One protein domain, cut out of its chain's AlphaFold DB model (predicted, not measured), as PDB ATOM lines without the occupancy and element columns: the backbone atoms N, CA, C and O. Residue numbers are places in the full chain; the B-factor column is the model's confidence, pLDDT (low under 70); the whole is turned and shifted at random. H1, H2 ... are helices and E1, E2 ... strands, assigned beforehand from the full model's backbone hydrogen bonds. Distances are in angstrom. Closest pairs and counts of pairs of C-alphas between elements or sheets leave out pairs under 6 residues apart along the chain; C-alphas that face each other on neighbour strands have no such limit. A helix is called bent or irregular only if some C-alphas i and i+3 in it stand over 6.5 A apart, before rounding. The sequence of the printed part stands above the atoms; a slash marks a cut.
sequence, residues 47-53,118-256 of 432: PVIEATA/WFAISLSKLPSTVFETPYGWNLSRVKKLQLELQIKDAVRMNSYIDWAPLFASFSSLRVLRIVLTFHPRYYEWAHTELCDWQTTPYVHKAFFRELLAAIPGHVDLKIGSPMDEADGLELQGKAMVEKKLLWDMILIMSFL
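Overview. This is residues 47 to 53 and 118 to 256 of the 432 residues of an uncharacterized protein of Clathrospora elynae (UniProt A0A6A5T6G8). A twisted wall of five parallel strands has three helices, H2, H4 and H1, in a touching chain to one side of it, while H5 sits by its E5 edge and H3 lies beyond the end of E4. A long loop leaves E5 before H5, and its residues 227 to 232 stick out. The printed part has 146 residues with five named helices and five named strands, along the chain E1 E2 E3 H1 H2 E4 H3 H4 E5 H5, and the sheet order is E1 E2 E3 E4 E5. The class is mixed, helices and strands; the whole is compact, with a radius of gyration of the C-alphas of 14.7 A and spans of 42 by 34 by 30 A.

Along the chain. The sheet holds E1, residues 48 to 50, E2, residues 118 to 123 and 16.2 A long, E3, residues 144 to 150 and 19.8 A, E4, residues 175 to 182 and 23.1 A, and E5, residues 220 to 223. E1 begins at C-alpha 48 (64.168, 30.051, -48.321). The helices are H1, residues 151 to 160 and 13.7 A long, H2, residues 163 to 168, H3, residues 184 to 193 and 14.9 A, H4, residues 202 to 214 and 18.2 A, and H5, residues 243 to 254 and 16.4 A. H5 ends at C-alpha 254 (43.844, 13.902, -37.605). H1 and H3 are irregular: C-alphas 152 and 155 are 8.2 A apart, and C-alphas 185 and 188 are 8.0 A apart.

Arrangement. E1 and E5 are the edge strands. Within hydrogen-bond range are N 49 and O 118 at 2.8 A for E1 and E2, N 121 and O 146 at 2.9 A for E2 and E3, N 147 and O 177 at 2.7 A for E3 and E4, and N 178 and O 222 at 2.8 A for E4 and E5. E3, H1 H2, E4 and E4, H3 H4, E5 are strand-helix-strand units, parallel neighbour strands with helices between, each with a right-handed crossover. H1, H3 and H5 are on the sheet but only graze it; H2 and H4 are not on it. The hub is H4, touching three helices. It touches H1 at a steep tilt of 61 degrees, closest C-alphas Val 155 and Val 203 at 5.9 A. With residues 210 to 214 alone it touches H2 at a shallow tilt of 12 degrees, closest C-alphas Ala 164 and Ala 214 at 5.1 A. H4 and H5 only just touch, with 3 pairs of C-alphas within 8 A, the closest being Arg 209 and Met 253 at 6.7 A. H1 and H3 only just touch too, with 3 such pairs, about perpendicular at 89 degrees, closest C-alphas Lys 152 and Tyr 186 at 6.6 A. In H2, H4 and H5 every O i to N i+4 pair is within hydrogen-bond range; H3 has 4 of 6, and H1 has 2 of 6, beside 5 of 7 O i to N i+3 pairs.

Size, cuts and confidence. The two C-alphas farthest apart, those of Gly 136 and Thr 199, are 43.6 A apart. Residues 54 to 117 are not printed, and C-alphas 53 and 118 are 14.0 A apart across the cut. The links E2 to E3 and E5 to H5 are long; in the second, residues 239 to 240 pair antiparallel with residues 181 to 182 of E4. Mean pLDDT of the printed part is 87.6; it is under 70 at residues 127, 129, 227 to 234, 236 to 237 and 256.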
ATOM      1  N   PRO A  47      67.461  28.903 -45.431       82.94
ATOM      2  CA  PRO A  47      67.626  29.235 -46.836       82.94
ATOM      3  C   PRO A  47      66.300  29.022 -47.579       82.94
ATOM      4  O   PRO A  47      66.003  27.913 -48.029       82.94
ATOM      5  N   VAL A  48      65.469  30.063 -47.643       87.38
ATOM      6  CA  VAL A  48      64.168  30.051 -48.321       87.38
ATOM      7  C   VAL A  48      64.304  30.748 -49.672       87.38
ATOM      8  O   VAL A  48      64.716  31.904 -49.775       87.38
ATOM      9  N   ILE A  49      63.942  30.031 -50.731       88.50
ATOM     10  CA  ILE A  49      63.888  30.554 -52.090       88.50
ATOM     11  C   ILE A  49      62.422  30.810 -52.431       88.50
ATOM     12  O   ILE A  49      61.646  29.882 -52.673       88.50
ATOM     13  N   GLU A  50      62.041  32.081 -52.470       88.19
ATOM     14  CA  GLU A  50      60.673  32.492 -52.769       88.19
ATOM     15  C   GLU A  50      60.397  32.546 -54.271       88.19
ATOM     16  O   GLU A  50      60.973  33.347 -55.018       88.19
ATOM     17  N   ALA A  51      59.423  31.752 -54.716       88.31
ATOM     18  CA  ALA A  51      58.945  31.776 -56.091       88.31
ATOM     19  C   ALA A  51      58.431  33.168 -56.486       88.31
ATOM     20  O   ALA A  51      58.715  33.657 -57.583       88.31
ATOM     21  N   THR A  52      57.696  33.839 -55.591       88.00
ATOM     22  CA  THR A  52      57.043  35.108 -55.932       88.00
ATOM     23  C   THR A  52      58.030  36.248 -56.138       88.00
ATOM     24  O   THR A  52      57.848  37.017 -57.084       88.00
ATOM     25  N   ALA A  53      59.097  36.338 -55.339       87.25
ATOM     26  CA  ALA A  53      60.158  37.326 -55.523       87.25
ATOM     27  C   ALA A  53      60.838  37.157 -56.894       87.25
ATOM     28  O   ALA A  53      60.967  38.118 -57.659       87.25
ATOM     29  N   TRP A 118      64.709  25.492 -48.668       94.38
ATOM     30  CA  TRP A 118      63.254  25.536 -48.678       94.38
ATOM     31  C   TRP A 118      62.774  26.265 -49.928       94.38
ATOM     32  O   TRP A 118      63.283  27.331 -50.266       94.38
ATOM     33  N   PHE A 119      61.765  25.716 -50.592       94.81
ATOM     34  CA  PHE A 119      61.130  26.351 -51.743       94.81
ATOM     35  C   PHE A 119      59.793  26.916 -51.291       94.81
ATOM     36  O   PHE A 119      58.956  26.157 -50.819       94.81
ATOM     37  N   ALA A 120      59.596  28.228 -51.398       94.19
ATOM     38  CA  ALA A 120      58.353  28.869 -50.985       94.19
ATOM     39  C   ALA A 120      57.473  29.201 -52.197       94.19
ATOM     40  O   ALA A 120      57.910  29.891 -53.124       94.19
ATOM     41  N   ILE A 121      56.233  28.711 -52.190       93.88
ATOM     42  CA  ILE A 121      55.200  28.983 -53.196       93.88
ATOM     43  C   ILE A 121      54.020  29.645 -52.489       93.88
ATOM     44  O   ILE A 121      53.505  29.107 -51.515       93.88
ATOM     45  N   SER A 122      53.572  30.792 -53.001       91.62
ATOM     46  CA  SER A 122      52.414  31.518 -52.467       91.62
ATOM     47  C   SER A 122      51.246  31.457 -53.440       91.62
ATOM     48  O   SER A 122      51.366  31.864 -54.599       91.62
ATOM     49  N   LEU A 123      50.093  31.025 -52.937       90.19
ATOM     50  CA  LEU A 123      48.827  30.934 -53.660       90.19
ATOM     51  C   LEU A 123      47.939  32.142 -53.329       90.19
ATOM     52  O   LEU A 123      46.890  32.013 -52.709       90.19
ATOM     53  N   SER A 124      48.384  33.338 -53.729       83.19
ATOM     54  CA  SER A 124      47.682  34.605 -53.447       83.19
ATOM     55  C   SER A 124      46.859  35.148 -54.620       83.19
ATOM     56  O   SER A 124      46.065  36.069 -54.455       83.19
ATOM     57  N   LYS A 125      47.046  34.605 -55.830       79.06
ATOM     58  CA  LYS A 125      46.403  35.094 -57.060       79.06
ATOM     59  C   LYS A 125      45.483  34.034 -57.652       79.06
ATOM     60  O   LYS A 125      45.840  33.341 -58.600       79.06
ATOM     61  N   LEU A 126      44.293  33.919 -57.080       73.88
ATOM     62  CA  LEU A 126      43.207  33.109 -57.630       73.88
ATOM     63  C   LEU A 126      42.375  33.970 -58.594       73.88
ATOM     64  O   LEU A 126      42.298  35.184 -58.391       73.88
ATOM     65  N   PRO A 127      41.795  33.395 -59.664       69.44
ATOM     66  CA  PRO A 127      41.532  31.971 -59.909       69.44
ATOM     67  C   PRO A 127      42.572  31.270 -60.811       69.44
ATOM     68  O   PRO A 127      42.202  30.572 -61.752       69.44
ATOM     69  N   SER A 128      43.878  31.463 -60.597       74.31
ATOM     70  CA  SER A 128      44.876  30.719 -61.376       74.31
ATOM     71  C   SER A 128      44.851  29.238 -60.993       74.31
ATOM     72  O   SER A 128      45.260  28.879 -59.891       74.31
ATOM     73  N   THR A 129      44.394  28.382 -61.908       68.56
ATOM     74  CA  THR A 129      44.430  26.912 -61.762       68.56
ATOM     75  C   THR A 129      45.851  26.353 -61.840       68.56
ATOM     76  O   THR A 129      46.117  25.229 -61.425       68.56
ATOM     77  N   VAL A 130      46.783  27.154 -62.359       79.06
ATOM     78  CA  VAL A 130      48.203  26.827 -62.450       79.06
ATOM     79  C   VAL A 130      48.959  27.692 -61.451       79.06
ATOM     80  O   VAL A 130      48.900  28.924 -61.503       79.06
ATOM     81  N   PHE A 131      49.688  27.056 -60.541       84.56
ATOM     82  CA  PHE A 131      50.647  27.756 -59.698       84.56
ATOM     83  C   PHE A 131      51.883  28.088 -60.546       84.56
ATOM     84  O   PHE A 131      52.475  27.222 -61.188       84.56
ATOM     85  N   GLU A 132      52.259  29.366 -60.607       87.06
ATOM     86  CA  GLU A 132      53.457  29.778 -61.341       87.06
ATOM     87  C   GLU A 132      54.702  29.357 -60.546       87.06
ATOM     88  O   GLU A 132      54.918  29.813 -59.421       87.06
ATOM     89  N   THR A 133      55.564  28.535 -61.143       89.62
ATOM     90  CA  THR A 133      56.895  28.235 -60.601       89.62
ATOM     91  C   THR A 133      57.974  28.935 -61.421       89.62
ATOM     92  O   THR A 133      57.830  29.082 -62.642       89.62
ATOM     93  N   PRO A 134      59.084  29.374 -60.804       89.00
ATOM     94  CA  PRO A 134      60.220  29.890 -61.549       89.00
ATOM     95  C   PRO A 134      60.710  28.892 -62.604       89.00
ATOM     96  O   PRO A 134      60.739  27.681 -62.387       89.00
ATOM     97  N   TYR A 135      61.109  29.413 -63.765       84.38
ATOM     98  CA  TYR A 135      61.637  28.585 -64.845       84.38
ATOM     99  C   TYR A 135      62.914  27.864 -64.392       84.38
ATOM    100  O   TYR A 135      63.800  28.487 -63.807       84.38
ATOM    101  N   GLY A 136      63.009  26.568 -64.691       85.44
ATOM    102  CA  GLY A 136      64.148  25.724 -64.321       85.44
ATOM    103  C   GLY A 136      64.028  25.040 -62.956       85.44
ATOM    104  O   GLY A 136      64.901  24.242 -62.616       85.44
ATOM    105  N   TRP A 137      62.964  25.299 -62.186       91.12
ATOM    106  CA  TRP A 137      62.667  24.499 -60.999       91.12
ATOM    107  C   TRP A 137      62.216  23.096 -61.398       91.12
ATOM    108  O   TRP A 137      61.297  22.926 -62.196       91.12
ATOM    109  N   ASN A 138      62.850  22.087 -60.811       94.38
ATOM    110  CA  ASN A 138      62.448  20.698 -60.925       94.38
ATOM    111  C   ASN A 138      61.667  20.308 -59.666       94.38
ATOM    112  O   ASN A 138      62.255  19.944 -58.646       94.38
ATOM    113  N   LEU A 139      60.339  20.394 -59.753       95.75
ATOM    114  CA  LEU A 139      59.427  20.158 -58.629       95.75
ATOM    115  C   LEU A 139      59.573  18.748 -58.051       95.75
ATOM    116  O   LEU A 139      59.572  18.586 -56.833       95.75
ATOM    117  N   SER A 140      59.844  17.757 -58.904       97.25
ATOM    118  CA  SER A 140      60.039  16.367 -58.479       97.25
ATOM    119  C   SER A 140      61.220  16.179 -57.525       97.25
ATOM    120  O   SER A 140      61.239  15.204 -56.785       97.25
ATOM    121  N   ARG A 141      62.196  17.102 -57.506       96.62
ATOM    122  CA  ARG A 141      63.392  17.033 -56.645       96.62
ATOM    123  C   ARG A 141      63.263  17.835 -55.353       96.62
ATOM    124  O   ARG A 141      64.096  17.664 -54.465       96.62
ATOM    125  N   VAL A 142      62.253  18.694 -55.228       97.31
ATOM    126  CA  VAL A 142      62.047  19.535 -54.042       97.31
ATOM    127  C   VAL A 142      61.740  18.653 -52.834       97.31
ATOM    128  O   VAL A 142      60.724  17.965 -52.805       97.31
ATOM    129  N   LYS A 143      62.610  18.694 -51.818       97.62
ATOM    130  CA  LYS A 143      62.427  17.927 -50.571       97.62
ATOM    131  C   LYS A 143      61.730  18.717 -49.466       97.62
ATOM    132  O   LYS A 143      61.131  18.110 -48.579       97.62
ATOM    133  N   LYS A 144      61.829  20.049 -49.498       97.12
ATOM    134  CA  LYS A 144      61.289  20.962 -48.480       97.12
ATOM    135  C   LYS A 144      60.476  22.061 -49.163       97.12
ATOM    136  O   LYS A 144      61.047  22.901 -49.861       97.12
ATOM    137  N   LEU A 145      59.163  22.048 -48.969       96.88
ATOM    138  CA  LEU A 145      58.236  23.012 -49.564       96.88
ATOM    139  C   LEU A 145      57.585  23.848 -48.464       96.88
ATOM    140  O   LEU A 145      57.080  23.297 -47.492       96.88
ATOM    141  N   GLN A 146      57.571  25.166 -48.628       95.69
ATOM    142  CA  GLN A 146      56.731  26.088 -47.873       95.69
ATOM    143  C   GLN A 146      55.592  26.548 -48.786       95.69
ATOM    144  O   GLN A 146      55.822  27.126 -49.845       95.69
ATOM    145  N   LEU A 147      54.363  26.261 -48.388       94.94
ATOM    146  CA  LEU A 147      53.151  26.629 -49.093       94.94
ATOM    147  C   LEU A 147      52.450  27.741 -48.316       94.94
ATOM    148  O   LEU A 147      51.942  27.520 -47.218       94.94
ATOM    149  N   GLU A 148      52.435  28.937 -48.887       92.69
ATOM    150  CA  GLU A 148      51.740  30.097 -48.338       92.69
ATOM    151  C   GLU A 148      50.337  30.186 -48.937       92.69
ATOM    152  O   GLU A 148      50.163  30.317 -50.153       92.69
ATOM    153  N   LEU A 149      49.331  30.109 -48.072       92.25
ATOM    154  CA  LEU A 149      47.922  30.151 -48.442       92.25
ATOM    155  C   LEU A 149      47.301  31.432 -47.891       92.25
ATOM    156  O   LEU A 149      47.393  31.711 -46.694       92.25
ATOM    157  N   GLN A 150      46.654  32.207 -48.761       90.19
ATOM    158  CA  GLN A 150      45.826  33.332 -48.339       90.19
ATOM    159  C   GLN A 150      44.376  32.871 -48.190       90.19
ATOM    160  O   GLN A 150      43.740  32.491 -49.169       90.19
ATOM    161  N   ILE A 151      43.841  32.939 -46.971       88.00
ATOM    162  CA  ILE A 151      42.534  32.352 -46.616       88.00
ATOM    163  C   ILE A 151      41.337  33.039 -47.296       88.00
ATOM    164  O   ILE A 151      40.270  32.437 -47.394       88.00
ATOM    165  N   LYS A 152      41.508  34.261 -47.816       83.19
ATOM    166  CA  LYS A 152      40.444  35.082 -48.425       83.19
ATOM    167  C   LYS A 152      39.486  34.293 -49.326       83.19
ATOM    168  O   LYS A 152      38.284  34.523 -49.290       83.19
ATOM    169  N   ASP A 153      40.025  33.400 -50.148       75.50
ATOM    170  CA  ASP A 153      39.270  32.671 -51.160       75.50
ATOM    171  C   ASP A 153      39.217  31.165 -50.864       75.50
ATOM    172  O   ASP A 153      39.017  30.388 -51.790       75.50
ATOM    173  N   ALA A 154      39.375  30.727 -49.606       78.62
ATOM    174  CA  ALA A 154      39.385  29.304 -49.226       78.62
ATOM    175  C   ALA A 154      38.207  28.522 -49.839       78.62
ATOM    176  O   ALA A 154      38.394  27.451 -50.413       78.62
ATOM    177  N   VAL A 155      37.011  29.124 -49.832       77.38
ATOM    178  CA  VAL A 155      35.801  28.596 -50.485       77.38
ATOM    179  C   VAL A 155      36.020  28.281 -51.965       77.38
ATOM    180  O   VAL A 155      35.582  27.254 -52.473       77.38
ATOM    181  N   ARG A 156      36.696  29.183 -52.675       82.19
ATOM    182  CA  ARG A 156      36.930  29.072 -54.114       82.19
ATOM    183  C   ARG A 156      38.209  28.306 -54.434       82.19
ATOM    184  O   ARG A 156      38.326  27.772 -55.530       82.19
ATOM    185  N   MET A 157      39.159  28.206 -53.509       80.62
ATOM    186  CA  MET A 157      40.417  27.494 -53.731       80.62
ATOM    187  C   MET A 157      40.193  26.032 -54.095       80.62
ATOM    188  O   MET A 157      40.813  25.577 -55.048       80.62
ATOM    189  N   ASN A 158      39.257  25.339 -53.441       81.31
ATOM    190  CA  ASN A 158      38.910  23.960 -53.811       81.31
ATOM    191  C   ASN A 158      38.336  23.844 -55.230       81.31
ATOM    192  O   ASN A 158      38.449  22.800 -55.860       81.31
ATOM    193  N   SER A 159      37.743  24.916 -55.766       86.00
ATOM    194  CA  SER A 159      37.262  24.929 -57.152       86.00
ATOM    195  C   SER A 159      38.369  25.189 -58.179       86.00
ATOM    196  O   SER A 159      38.193  24.882 -59.355       86.00
ATOM    197  N   TYR A 160      39.502  25.759 -57.755       85.31
ATOM    198  CA  TYR A 160      40.582  26.171 -58.657       85.31
ATOM    199  C   TYR A 160      41.822  25.290 -58.572       85.31
ATOM    200  O   TYR A 160      42.552  25.181 -59.556       85.31
ATOM    201  N   ILE A 161      42.085  24.696 -57.411       88.94
ATOM    202  CA  ILE A 161      43.303  23.944 -57.149       88.94
ATOM    203  C   ILE A 161      42.921  22.506 -56.858       88.94
ATOM    204  O   ILE A 161      42.307  22.206 -55.838       88.94
ATOM    205  N   ASP A 162      43.354  21.616 -57.743       90.81
ATOM    206  CA  ASP A 162      43.378  20.201 -57.427       90.81
ATOM    207  C   ASP A 162      44.640  19.907 -56.603       90.81
ATOM    208  O   ASP A 162      45.776  19.952 -57.096       90.81
ATOM    209  N   TRP A 163      44.440  19.668 -55.307       92.75
ATOM    210  CA  TRP A 163      45.520  19.437 -54.353       92.75
ATOM    211  C   TRP A 163      46.302  18.154 -54.651       92.75
ATOM    212  O   TRP A 163      47.506  18.099 -54.400       92.75
ATOM    213  N   ALA A 164      45.655  17.129 -55.213       93.50
ATOM    214  CA  ALA A 164      46.317  15.855 -55.476       93.50
ATOM    215  C   ALA A 164      47.375  15.964 -56.601       93.50
ATOM    216  O   ALA A 164      48.530  15.614 -56.347       93.50
ATOM    217  N   PRO A 165      47.079  16.514 -57.797       93.69
ATOM    218  CA  PRO A 165      48.076  16.824 -58.823       93.69
ATOM    219  C   PRO A 165      49.148  17.809 -58.359       93.69
ATOM    220  O   PRO A 165      50.314  17.665 -58.742       93.69
ATOM    221  N   LEU A 166      48.778  18.793 -57.523       93.81
ATOM    222  CA  LEU A 166      49.746  19.713 -56.929       93.81
ATOM    223  C   LEU A 166      50.816  18.921 -56.176       93.81
ATOM    224  O   LEU A 166      51.990  19.022 -56.523       93.81
ATOM    225  N   PHE A 167      50.430  18.103 -55.194       95.69
ATOM    226  CA  PHE A 167      51.394  17.337 -54.403       95.69
ATOM    227  C   PHE A 167      52.061  16.204 -55.193       95.69
ATOM    228  O   PHE A 167      53.237  15.929 -54.964       95.69
ATOM    229  N   ALA A 168      51.387  15.616 -56.187       95.38
ATOM    230  CA  ALA A 168      51.984  14.629 -57.090       95.38
ATOM    231  C   ALA A 168      53.152  15.202 -57.915       95.38
ATOM    232  O   ALA A 168      54.077  14.471 -58.272       95.38
ATOM    233  N   SER A 169      53.157  16.515 -58.170       96.00
ATOM    234  CA  SER A 169      54.269  17.202 -58.842       96.00
ATOM    235  C   SER A 169      55.550  17.250 -57.990       96.00
ATOM    236  O   SER A 169      56.636  17.476 -58.527       96.00
ATOM    237  N   PHE A 170      55.445  17.008 -56.678       97.00
ATOM    238  CA  PHE A 170      56.549  17.023 -55.714       97.00
ATOM    239  C   PHE A 170      56.852  15.613 -55.182       97.00
ATOM    240  O   PHE A 170      56.777  15.349 -53.986       97.00
ATOM    241  N   SER A 171      57.222  14.689 -56.068       97.31
ATOM    242  CA  SER A 171      57.437  13.275 -55.715       97.31
ATOM    243  C   SER A 171      58.545  13.009 -54.681       97.31
ATOM    244  O   SER A 171      58.512  11.975 -54.022       97.31
ATOM    245  N   SER A 172      59.514  13.919 -54.513       97.56
ATOM    246  CA  SER A 172      60.559  13.819 -53.475       97.56
ATOM    247  C   SER A 172      60.255  14.618 -52.204       97.56
ATOM    248  O   SER A 172      61.154  14.782 -51.370       97.56
ATOM    249  N   LEU A 173      59.040  15.153 -52.056       97.94
ATOM    250  CA  LEU A 173      58.679  15.987 -50.917       97.94
ATOM    251  C   LEU A 173      58.784  15.188 -49.617       97.94
ATOM    252  O   LEU A 173      58.216  14.112 -49.481       97.94
ATOM    253  N   ARG A 174      59.528  15.722 -48.648       97.62
ATOM    254  CA  ARG A 174      59.685  15.117 -47.319       97.62
ATOM    255  C   ARG A 174      59.143  16.002 -46.220       97.62
ATOM    256  O   ARG A 174      58.632  15.485 -45.244       97.62
ATOM    257  N   VAL A 175      59.279  17.316 -46.374       97.12
ATOM    258  CA  VAL A 175      58.811  18.290 -45.391       97.12
ATOM    259  C   VAL A 175      57.944  19.317 -46.097       97.12
ATOM    260  O   VAL A 175      58.407  19.994 -47.018       97.12
ATOM    261  N   LEU A 176      56.704  19.445 -45.647       96.75
ATOM    262  CA  LEU A 176      55.771  20.463 -46.099       96.75
ATOM    263  C   LEU A 176      55.489  21.408 -44.943       96.75
ATOM    264  O   LEU A 176      55.036  20.983 -43.887       96.75
ATOM    265  N   ARG A 177      55.723  22.699 -45.153       95.25
ATOM    266  CA  ARG A 177      55.259  23.746 -44.257       95.25
ATOM    267  C   ARG A 177      54.063  24.448 -44.875       95.25
ATOM    268  O   ARG A 177      54.185  24.943 -45.987       95.25
ATOM    269  N   ILE A 178      52.953  24.546 -44.158       94.81
ATOM    270  CA  ILE A 178      51.789  25.333 -44.572       94.81
ATOM    271  C   ILE A 178      51.734  26.595 -43.720       94.81
ATOM    272  O   ILE A 178      51.597  26.524 -42.500       94.81
ATOM    273  N   VAL A 179      51.840  27.749 -44.371       93.12
ATOM    274  CA  VAL A 179      51.729  29.061 -43.736       93.12
ATOM    275  C   VAL A 179      50.401  29.668 -44.162       93.12
ATOM    276  O   VAL A 179      50.200  30.003 -45.328       93.12
ATOM    277  N   LEU A 180      49.480  29.777 -43.212       92.62
ATOM    278  CA  LEU A 180      48.190  30.408 -43.436       92.62
ATOM    279  C   LEU A 180      48.287  31.894 -43.115       92.62
ATOM    280  O   LEU A 180      48.779  32.279 -42.054       92.62
ATOM    281  N   THR A 181      47.812  32.723 -44.035       91.75
ATOM    282  CA  THR A 181      47.826  34.176 -43.880       91.75
ATOM    283  C   THR A 181      46.479  34.781 -44.247       91.75
ATOM    284  O   THR A 181      45.755  34.274 -45.113       91.75
ATOM    285  N   PHE A 182      46.153  35.901 -43.612       90.69
ATOM    286  CA  PHE A 182      44.982  36.688 -43.969       90.69
ATOM    287  C   PHE A 182      45.328  37.742 -45.019       90.69
ATOM    288  O   PHE A 182      46.388  38.376 -45.000       90.69
ATOM    289  N   HIS A 183      44.401  37.954 -45.952       88.75
ATOM    290  CA  HIS A 183      44.518  39.053 -46.897       88.75
ATOM    291  C   HIS A 183      44.226  40.376 -46.166       88.75
ATOM    292  O   HIS A 183      43.168  40.471 -45.548       88.75
ATOM    293  N   PRO A 184      45.059  41.429 -46.300       88.62
ATOM    294  CA  PRO A 184      44.916  42.664 -45.515       88.62
ATOM    295  C   PRO A 184      43.517  43.292 -45.574       88.62
ATOM    296  O   PRO A 184      42.970  43.699 -44.563       88.62
ATOM    297  N   ARG A 185      42.904  43.312 -46.764       88.81
ATOM    298  CA  ARG A 185      41.553  43.867 -46.973       88.81
ATOM    299  C   ARG A 185      40.419  43.097 -46.276       88.81
ATOM    300  O   ARG A 185      39.364  43.672 -46.067       88.81
ATOM    301  N   TYR A 186      40.606  41.812 -45.985       88.19
ATOM    302  CA  TYR A 186      39.561  40.938 -45.430       88.19
ATOM    303  C   TYR A 186      39.944  40.406 -44.055       88.19
ATOM    304  O   TYR A 186      39.360  39.426 -43.611       88.19
ATOM    305  N   TYR A 187      40.953  41.007 -43.421       90.25
ATOM    306  CA  TYR A 187      41.475  40.534 -42.151       90.25
ATOM    307  C   TYR A 187      40.386  40.516 -41.082       90.25
ATOM    308  O   TYR A 187      40.102  39.447 -40.573       90.25
ATOM    309  N   GLU A 188      39.714  41.643 -40.840       91.12
ATOM    310  CA  GLU A 188      38.670  41.754 -39.807       91.12
ATOM    311  C   GLU A 188      37.569  40.693 -39.965       91.12
ATOM    312  O   GLU A 188      37.220  39.978 -39.027       91.12
ATOM    313  N   TRP A 189      37.074  40.520 -41.192       90.31
ATOM    314  CA  TRP A 189      36.037  39.533 -41.490       90.31
ATOM    315  C   TRP A 189      36.548  38.092 -41.343       90.31
ATOM    316  O   TRP A 189      35.944  37.281 -40.653       90.31
ATOM    317  N   ALA A 190      37.687  37.764 -41.953       89.38
ATOM    318  CA  ALA A 190      38.207  36.400 -41.920       89.38
ATOM    319  C   ALA A 190      38.700  36.003 -40.524       89.38
ATOM    320  O   ALA A 190      38.583  34.845 -40.150       89.38
ATOM    321  N   HIS A 191      39.255  36.950 -39.767       90.31
ATOM    322  CA  HIS A 191      39.697  36.742 -38.396       90.31
ATOM    323  C   HIS A 191      38.499  36.395 -37.516       90.31
ATOM    324  O   HIS A 191      38.507  35.341 -36.899       90.31
ATOM    325  N   THR A 192      37.438  37.207 -37.540       91.50
ATOM    326  CA  THR A 192      36.224  36.960 -36.739       91.50
ATOM    327  C   THR A 192      35.555  35.619 -37.054       91.50
ATOM    328  O   THR A 192      35.164  34.913 -36.127       91.50
ATOM    329  N   GLU A 193      35.489  35.210 -38.325       90.88
ATOM    330  CA  GLU A 193      34.950  33.893 -38.706       90.88
ATOM    331  C   GLU A 193      35.852  32.707 -38.327       90.88
ATOM    332  O   GLU A 193      35.370  31.579 -38.210       90.88
ATOM    333  N   LEU A 194      37.155  32.943 -38.156       90.62
ATOM    334  CA  LEU A 194      38.162  31.919 -37.876       90.62
ATOM    335  C   LEU A 194      38.779  32.057 -36.482       90.62
ATOM    336  O   LEU A 194      39.789  31.421 -36.215       90.62
ATOM    337  N   CYS A 195      38.198  32.846 -35.578       90.69
ATOM    338  CA  CYS A 195      38.680  32.943 -34.196       90.69
ATOM    339  C   CYS A 195      38.523  31.612 -33.449       90.69
ATOM    340  O   CYS A 195      39.378  31.235 -32.653       90.69
ATOM    341  N   ASP A 196      37.426  30.897 -33.706       92.88
ATOM    342  CA  ASP A 196      37.124  29.620 -33.072       92.88
ATOM    343  C   ASP A 196      36.798  28.568 -34.132       92.88
ATOM    344  O   ASP A 196      35.930  28.731 -34.997       92.88
ATOM    345  N   TRP A 197      37.510  27.448 -34.065       92.19
ATOM    346  CA  TRP A 197      37.315  26.352 -34.994       92.19
ATOM    347  C   TRP A 197      35.944  25.689 -34.836       92.19
ATOM    348  O   TRP A 197      35.400  25.159 -35.809       92.19
ATOM    349  N   GLN A 198      35.337  25.722 -33.647       92.69
ATOM    350  CA  GLN A 198      34.010  25.136 -33.450       92.69
ATOM    351  C   GLN A 198      32.946  25.903 -34.240       92.69
ATOM    352  O   GLN A 198      32.172  25.281 -34.975       92.69
ATOM    353  N   THR A 199      32.987  27.233 -34.194       94.19
ATOM    354  CA  THR A 199      32.055  28.128 -34.897       94.19
ATOM    355  C   THR A 199      32.435  28.399 -36.353       94.19
ATOM    356  O   THR A 199      31.575  28.801 -37.135       94.19
ATOM    357  N   THR A 200      33.680  28.102 -36.749       93.50
ATOM    358  CA  THR A 200      34.166  28.283 -38.125       93.50
ATOM    359  C   THR A 200      33.200  27.669 -39.152       93.50
ATOM    360  O   THR A 200      32.843  26.481 -39.025       93.50
ATOM    361  N   PRO A 201      32.821  28.414 -40.212       93.06
ATOM    362  CA  PRO A 201      31.915  27.922 -41.241       93.06
ATOM    363  C   PRO A 201      32.393  26.613 -41.875       93.06
ATOM    364  O   PRO A 201      33.581  26.416 -42.153       93.06
ATOM    365  N   TYR A 202      31.443  25.722 -42.185       91.12
ATOM    366  CA  TYR A 202      31.737  24.411 -42.779       91.12
ATOM    367  C   TYR A 202      32.587  24.506 -44.052       91.12
ATOM    368  O   TYR A 202      33.389  23.620 -44.327       91.12
ATOM    369  N   VAL A 203      32.458  25.592 -44.815       89.75
ATOM    370  CA  VAL A 203      33.200  25.773 -46.064       89.75
ATOM    371  C   VAL A 203      34.713  25.861 -45.828       89.75
ATOM    372  O   VAL A 203      35.480  25.223 -46.549       89.75
ATOM    373  N   HIS A 204      35.158  26.562 -44.781       90.06
ATOM    374  CA  HIS A 204      36.572  26.593 -44.397       90.06
ATOM    375  C   HIS A 204      37.036  25.223 -43.894       90.06
ATOM    376  O   HIS A 204      38.099  24.744 -44.287       90.06
ATOM    377  N   LYS A 205      36.207  24.535 -43.101       91.81
ATOM    378  CA  LYS A 205      36.492  23.166 -42.637       91.81
ATOM    379  C   LYS A 205      36.667  22.193 -43.806       91.81
ATOM    380  O   LYS A 205      37.612  21.409 -43.816       91.81
ATOM    381  N   ALA A 206      35.793  22.264 -44.808       90.12
ATOM    382  CA  ALA A 206      35.863  21.446 -46.015       90.12
ATOM    383  C   ALA A 206      37.129  21.737 -46.834       90.12
ATOM    384  O   ALA A 206      37.792  20.798 -47.273       90.12
ATOM    385  N   PHE A 207      37.506  23.013 -46.967       91.69
ATOM    386  CA  PHE A 207      38.771  23.432 -47.573       91.69
ATOM    387  C   PHE A 207      39.982  22.774 -46.909       91.69
ATOM    388  O   PHE A 207      40.751  22.073 -47.570       91.69
ATOM    389  N   PHE A 208      40.124  22.936 -45.594       91.88
ATOM    390  CA  PHE A 208      41.260  22.364 -44.877       91.88
ATOM    391  C   PHE A 208      41.240  20.838 -44.885       91.88
ATOM    392  O   PHE A 208      42.295  20.223 -45.015       91.88
ATOM    393  N   ARG A 209      40.057  20.217 -44.841       91.44
ATOM    394  CA  ARG A 209      39.913  18.766 -44.987       91.44
ATOM    395  C   ARG A 209      40.459  18.265 -46.311       91.44
ATOM    396  O   ARG A 209      41.213  17.300 -46.314       91.44
ATOM    397  N   GLU A 210      40.073  18.887 -47.420       91.81
ATOM    398  CA  GLU A 210      40.531  18.479 -48.751       91.81
ATOM    399  C   GLU A 210      42.035  18.692 -48.920       91.81
ATOM    400  O   GLU A 210      42.736  17.780 -49.362       91.81
ATOM    401  N   LEU A 211      42.545  19.842 -48.471       93.56
ATOM    402  CA  LEU A 211      43.976  20.130 -48.442       93.56
ATOM    403  C   LEU A 211      44.746  19.067 -47.645       93.56
ATOM    404  O   LEU A 211      45.692  18.476 -48.160       93.56
ATOM    405  N   LEU A 212      44.336  18.791 -46.404       93.19
ATOM    406  CA  LEU A 212      45.011  17.834 -45.525       93.19
ATOM    407  C   LEU A 212      44.869  16.388 -46.013       93.19
ATOM    408  O   LEU A 212      45.788  15.590 -45.821       93.19
ATOM    409  N   ALA A 213      43.753  16.034 -46.651       92.44
ATOM    410  CA  ALA A 213      43.542  14.709 -47.232       92.44
ATOM    411  C   ALA A 213      44.429  14.458 -48.462       92.44
ATOM    412  O   ALA A 213      44.818  13.317 -48.703       92.44
ATOM    413  N   ALA A 214      44.770  15.503 -49.219       94.75
ATOM    414  CA  ALA A 214      45.614  15.393 -50.406       94.75
ATOM    415  C   ALA A 214      47.122  15.321 -50.103       94.75
ATOM    416  O   ALA A 214      47.897  14.912 -50.968       94.75
ATOM    417  N   ILE A 215      47.558  15.708 -48.897       95.50
ATOM    418  CA  ILE A 215      48.978  15.665 -48.511       95.50
ATOM    419  C   ILE A 215      49.436  14.203 -48.369       95.50
ATOM    420  O   ILE A 215      48.863  13.475 -47.548       95.50
ATOM    421  N   PRO A 216      50.495  13.772 -49.084       95.88
ATOM    422  CA  PRO A 216      50.992  12.402 -49.000       95.88
ATOM    423  C   PRO A 216      51.382  12.006 -47.570       95.88
ATOM    424  O   PRO A 216      52.002  12.780 -46.845       95.88
ATOM    425  N   GLY A 217      51.063  10.773 -47.166       94.62
ATOM    426  CA  GLY A 217      51.270  10.305 -45.787       94.62
ATOM    427  C   GLY A 217      52.731  10.249 -45.320       94.62
ATOM    428  O   GLY A 217      52.976  10.258 -44.122       94.62
ATOM    429  N   HIS A 218      53.696  10.219 -46.244       95.81
ATOM    430  CA  HIS A 218      55.133  10.210 -45.936       95.81
ATOM    431  C   HIS A 218      55.730  11.612 -45.720       95.81
ATOM    432  O   HIS A 218      56.924  11.731 -45.447       95.81
ATOM    433  N   VAL A 219      54.936  12.672 -45.903       96.75
ATOM    434  CA  VAL A 219      55.389  14.059 -45.784       96.75
ATOM    435  C   VAL A 219      55.222  14.535 -44.341       96.75
ATOM    436  O   VAL A 219      54.115  14.538 -43.810       96.75
ATOM    437  N   ASP A 220      56.318  14.991 -43.734       95.88
ATOM    438  CA  ASP A 220      56.337  15.679 -42.442       95.88
ATOM    439  C   ASP A 220      55.668  17.053 -42.587       95.88
ATOM    440  O   ASP A 220      56.209  17.966 -43.227       95.88
ATOM    441  N   LEU A 221      54.458  17.176 -42.040       94.88
ATOM    442  CA  LEU A 221      53.641  18.377 -42.122       94.88
ATOM    443  C   LEU A 221      53.912  19.306 -40.936       94.88
ATOM    444  O   LEU A 221      53.717  18.945 -39.780       94.88
ATOM    445  N   LYS A 222      54.275  20.552 -41.240       94.25
ATOM    446  CA  LYS A 222      54.456  21.644 -40.278       94.25
ATOM    447  C   LYS A 222      53.454  22.736 -40.596       94.25
ATOM    448  O   LYS A 222      53.468  23.266 -41.701       94.25
ATOM    449  N   ILE A 223      52.594  23.096 -39.657       92.44
ATOM    450  CA  ILE A 223      51.636  24.185 -39.867       92.44
ATOM    451  C   ILE A 223      52.055  25.382 -39.021       92.44
ATOM    452  O   ILE A 223      52.452  25.226 -37.869       92.44
ATOM    453  N   GLY A 224      51.986  26.568 -39.617       88.50
ATOM    454  CA  GLY A 224      52.306  27.832 -38.966       88.50
ATOM    455  C   GLY A 224      53.613  28.461 -39.438       88.50
ATOM    456  O   GLY A 224      54.349  27.922 -40.273       88.50
ATOM    457  N   SER A 225      53.869  29.656 -38.908       83.19
ATOM    458  CA  SER A 225      55.072  30.429 -39.206       83.19
ATOM    459  C   SER A 225      56.338  29.696 -38.738       83.19
ATOM    460  O   SER A 225      56.293  28.991 -37.722       83.19
ATOM    461  N   PRO A 226      57.488  29.833 -39.430       81.62
ATOM    462  CA  PRO A 226      58.769  29.575 -38.783       81.62
ATOM    463  C   PRO A 226      58.829  30.340 -37.454       81.62
ATOM    464  O   PRO A 226      58.755  31.559 -37.445       81.62
ATOM    465  N   MET A 227      58.957  29.609 -36.347       66.44
ATOM    466  CA  MET A 227      59.004  30.142 -34.976       66.44
ATOM    467  C   MET A 227      60.163  31.122 -34.710       66.44
ATOM    468  O   MET A 227      60.201  31.723 -33.645       66.44
ATOM    469  N   ASP A 228      61.086  31.303 -35.656       65.69
ATOM    470  CA  ASP A 228      62.120  32.332 -35.570       65.69
ATOM    471  C   ASP A 228      61.508  33.671 -36.018       65.69
ATOM    472  O   ASP A 228      61.668  34.098 -37.160       65.69
ATOM    473  N   GLU A 229      60.753  34.298 -35.110       55.53
ATOM    474  CA  GLU A 229      60.005  35.561 -35.270       55.53
ATOM    475  C   GLU A 229      60.895  36.788 -35.579       55.53
ATOM    476  O   GLU A 229      60.389  37.894 -35.745       55.53
ATOM    477  N   ALA A 230      62.214  36.613 -35.686       50.16
ATOM    478  CA  ALA A 230      63.157  37.718 -35.597       50.16
ATOM    479  C   ALA A 230      63.465  38.466 -36.900       50.16
ATOM    480  O   ALA A 230      63.902  39.602 -36.794       50.16
ATOM    481  N   ASP A 231      63.301  37.917 -38.108       53.19
ATOM    482  CA  ASP A 231      63.867  38.630 -39.264       53.19
ATOM    483  C   ASP A 231      63.183  38.311 -40.629       53.19
ATOM    484  O   ASP A 231      62.946  37.168 -41.033       53.19
ATOM    485  N   GLY A 232      62.887  39.379 -41.373       59.12
ATOM    486  CA  GLY A 232      63.118  39.503 -42.819       59.12
ATOM    487  C   GLY A 232      62.200  38.824 -43.845       59.12
ATOM    488  O   GLY A 232      62.208  39.267 -44.996       59.12
ATOM    489  N   LEU A 233      61.423  37.785 -43.518       67.50
ATOM    490  CA  LEU A 233      60.527  37.185 -44.520       67.50
ATOM    491  C   LEU A 233      59.273  38.055 -44.697       67.50
ATOM    492  O   LEU A 233      58.361  38.017 -43.871       67.50
ATOM    493  N   GLU A 234      59.213  38.830 -45.785       68.81
ATOM    494  CA  GLU A 234      58.011  39.570 -46.192       68.81
ATOM    495  C   GLU A 234      56.908  38.591 -46.629       68.81
ATOM    496  O   GLU A 234      56.654  38.372 -47.818       68.81
ATOM    497  N   LEU A 235      56.218  37.994 -45.658       75.50
ATOM    498  CA  LEU A 235      54.988  37.262 -45.923       75.50
ATOM    499  C   LEU A 235      53.984  38.217 -46.578       75.50
ATOM    500  O   LEU A 235      53.764  39.339 -46.127       75.50
ATOM    501  N   GLN A 236      53.352  37.776 -47.669       69.75
ATOM    502  CA  GLN A 236      52.410  38.634 -48.399       69.75
ATOM    503  C   GLN A 236      51.167  39.003 -47.580       69.75
ATOM    504  O   GLN A 236      50.486  39.977 -47.911       69.75
ATOM    505  N   GLY A 237      50.823  38.205 -46.570       68.38
ATOM    506  CA  GLY A 237      49.762  38.534 -45.627       68.38
ATOM    507  C   GLY A 237      50.321  39.237 -44.398       68.38
ATOM    508  O   GLY A 237      51.355  38.842 -43.872       68.38
ATOM    509  N   LYS A 238      49.615  40.278 -43.947       70.12
ATOM    510  CA  LYS A 238      50.025  41.092 -42.792       70.12
ATOM    511  C   LYS A 238      49.710  40.442 -41.447       70.12
ATOM    512  O   LYS A 238      50.327  40.805 -40.458       70.12
ATOM    513  N   ALA A 239      48.758  39.514 -41.416       80.75
ATOM    514  CA  ALA A 239      48.324  38.878 -40.185       80.75
ATOM    515  C   ALA A 239      48.352  37.358 -40.323       80.75
ATOM    516  O   ALA A 239      47.851  36.784 -41.300       80.75
ATOM    517  N   MET A 240      48.985  36.733 -39.339       82.69
ATOM    518  CA  MET A 240      49.079  35.289 -39.213       82.69
ATOM    519  C   MET A 240      47.834  34.741 -38.525       82.69
ATOM    520  O   MET A 240      47.193  35.423 -37.732       82.69
ATOM    521  N   VAL A 241      47.518  33.487 -38.826       87.19
ATOM    522  CA  VAL A 241      46.525  32.729 -38.062       87.19
ATOM    523  C   VAL A 241      47.126  32.348 -36.711       87.19
ATOM    524  O   VAL A 241      48.280  31.914 -36.649       87.19
ATOM    525  N   GLU A 242      46.346  32.494 -35.642       88.69
ATOM    526  CA  GLU A 242      46.767  32.129 -34.293       88.69
ATOM    527  C   GLU A 242      47.173  30.646 -34.218       88.69
ATOM    528  O   GLU A 242      46.504  29.764 -34.764       88.69
ATOM    529  N   LYS A 243      48.274  30.349 -33.513       89.69
ATOM    530  CA  LYS A 243      48.799  28.979 -33.369       89.69
ATOM    531  C   LYS A 243      47.748  28.029 -32.785       89.69
ATOM    532  O   LYS A 243      47.681  26.883 -33.218       89.69
ATOM    533  N   LYS A 244      46.920  28.507 -31.848       90.94
ATOM    534  CA  LYS A 244      45.846  27.729 -31.220       90.94
ATOM    535  C   LYS A 244      44.858  27.185 -32.255       90.94
ATOM    536  O   LYS A 244      44.666  25.975 -32.322       90.94
ATOM    537  N   LEU A 245      44.347  28.049 -33.134       90.25
ATOM    538  CA  LEU A 245      43.430  27.642 -34.198       90.25
ATOM    539  C   LEU A 245      44.057  26.589 -35.119       90.25
ATOM    540  O   LEU A 245      43.420  25.595 -35.459       90.25
ATOM    541  N   LEU A 246      45.324  26.775 -35.504       90.62
ATOM    542  CA  LEU A 246      46.038  25.819 -36.357       90.62
ATOM    543  C   LEU A 246      46.126  24.428 -35.712       90.62
ATOM    544  O   LEU A 246      46.007  23.421 -36.410       90.62
ATOM    545  N   TRP A 247      46.319  24.366 -34.394       89.94
ATOM    546  CA  TRP A 247      46.322  23.106 -33.655       89.94
ATOM    547  C   TRP A 247      44.933  22.483 -33.570       89.94
ATOM    548  O   TRP A 247      44.811  21.289 -33.844       89.94
ATOM    549  N   ASP A 248      43.895  23.271 -33.287       90.44
ATOM    550  CA  ASP A 248      42.508  22.791 -33.244       90.44
ATOM    551  C   ASP A 248      42.090  22.181 -34.592       90.44
ATOM    552  O   ASP A 248      41.506  21.093 -34.654       90.44
ATOM    553  N   MET A 249      42.492  22.829 -35.690       87.69
ATOM    554  CA  MET A 249      42.319  22.328 -37.052       87.69
ATOM    555  C   MET A 249      42.974  20.961 -37.254       87.69
ATOM    556  O   MET A 249      42.321  20.024 -37.717       87.69
ATOM    557  N   ILE A 250      44.261  20.827 -36.917       88.62
ATOM    558  CA  ILE A 250      45.001  19.570 -37.093       88.62
ATOM    559  C   ILE A 250      44.402  18.473 -36.230       88.62
ATOM    560  O   ILE A 250      44.217  17.360 -36.720       88.62
ATOM    561  N   LEU A 251      44.107  18.768 -34.966       89.56
ATOM    562  CA  LEU A 251      43.675  17.778 -33.992       89.56
ATOM    563  C   LEU A 251      42.368  17.130 -34.453       89.56
ATOM    564  O   LEU A 251      42.316  15.914 -34.612       89.56
ATOM    565  N   ILE A 252      41.367  17.932 -34.816       86.62
ATOM    566  CA  ILE A 252      40.070  17.431 -35.296       86.62
ATOM    567  C   ILE A 252      40.198  16.687 -36.633       86.62
ATOM    568  O   ILE A 252      39.521  15.684 -36.855       86.62
ATOM    569  N   MET A 253      41.082  17.137 -37.526       81.06
ATOM    570  CA  MET A 253      41.270  16.504 -38.837       81.06
ATOM    571  C   MET A 253      42.086  15.207 -38.762       81.06
ATOM    572  O   MET A 253      41.879  14.310 -39.578       81.06
ATOM    573  N   SER A 254      42.990  15.082 -37.787       78.31
ATOM    574  CA  SER A 254      43.844  13.902 -37.605       78.31
ATOM    575  C   SER A 254      43.030  12.677 -37.199       78.31
ATOM    576  O   SER A 254      43.295  11.586 -37.697       78.31
ATOM    577  N   PHE A 255      41.977  12.866 -36.396       77.81
ATOM    578  CA  PHE A 255      41.010  11.805 -36.081       77.81
ATOM    579  C   PHE A 255      40.171  11.378 -37.290       77.81
ATOM    580  O   PHE A 255      39.640  10.271 -37.320       77.81
ATOM    581  N   LEU A 256      40.062  12.249 -38.295       66.62
ATOM    582  CA  LEU A 256      39.232  12.040 -39.474       66.62
ATOM    583  C   LEU A 256      40.009  11.600 -40.706       66.62
ATOM    584  O   LEU A 256      39.361  11.386 -41.726       66.62
TER     585      LEU A 256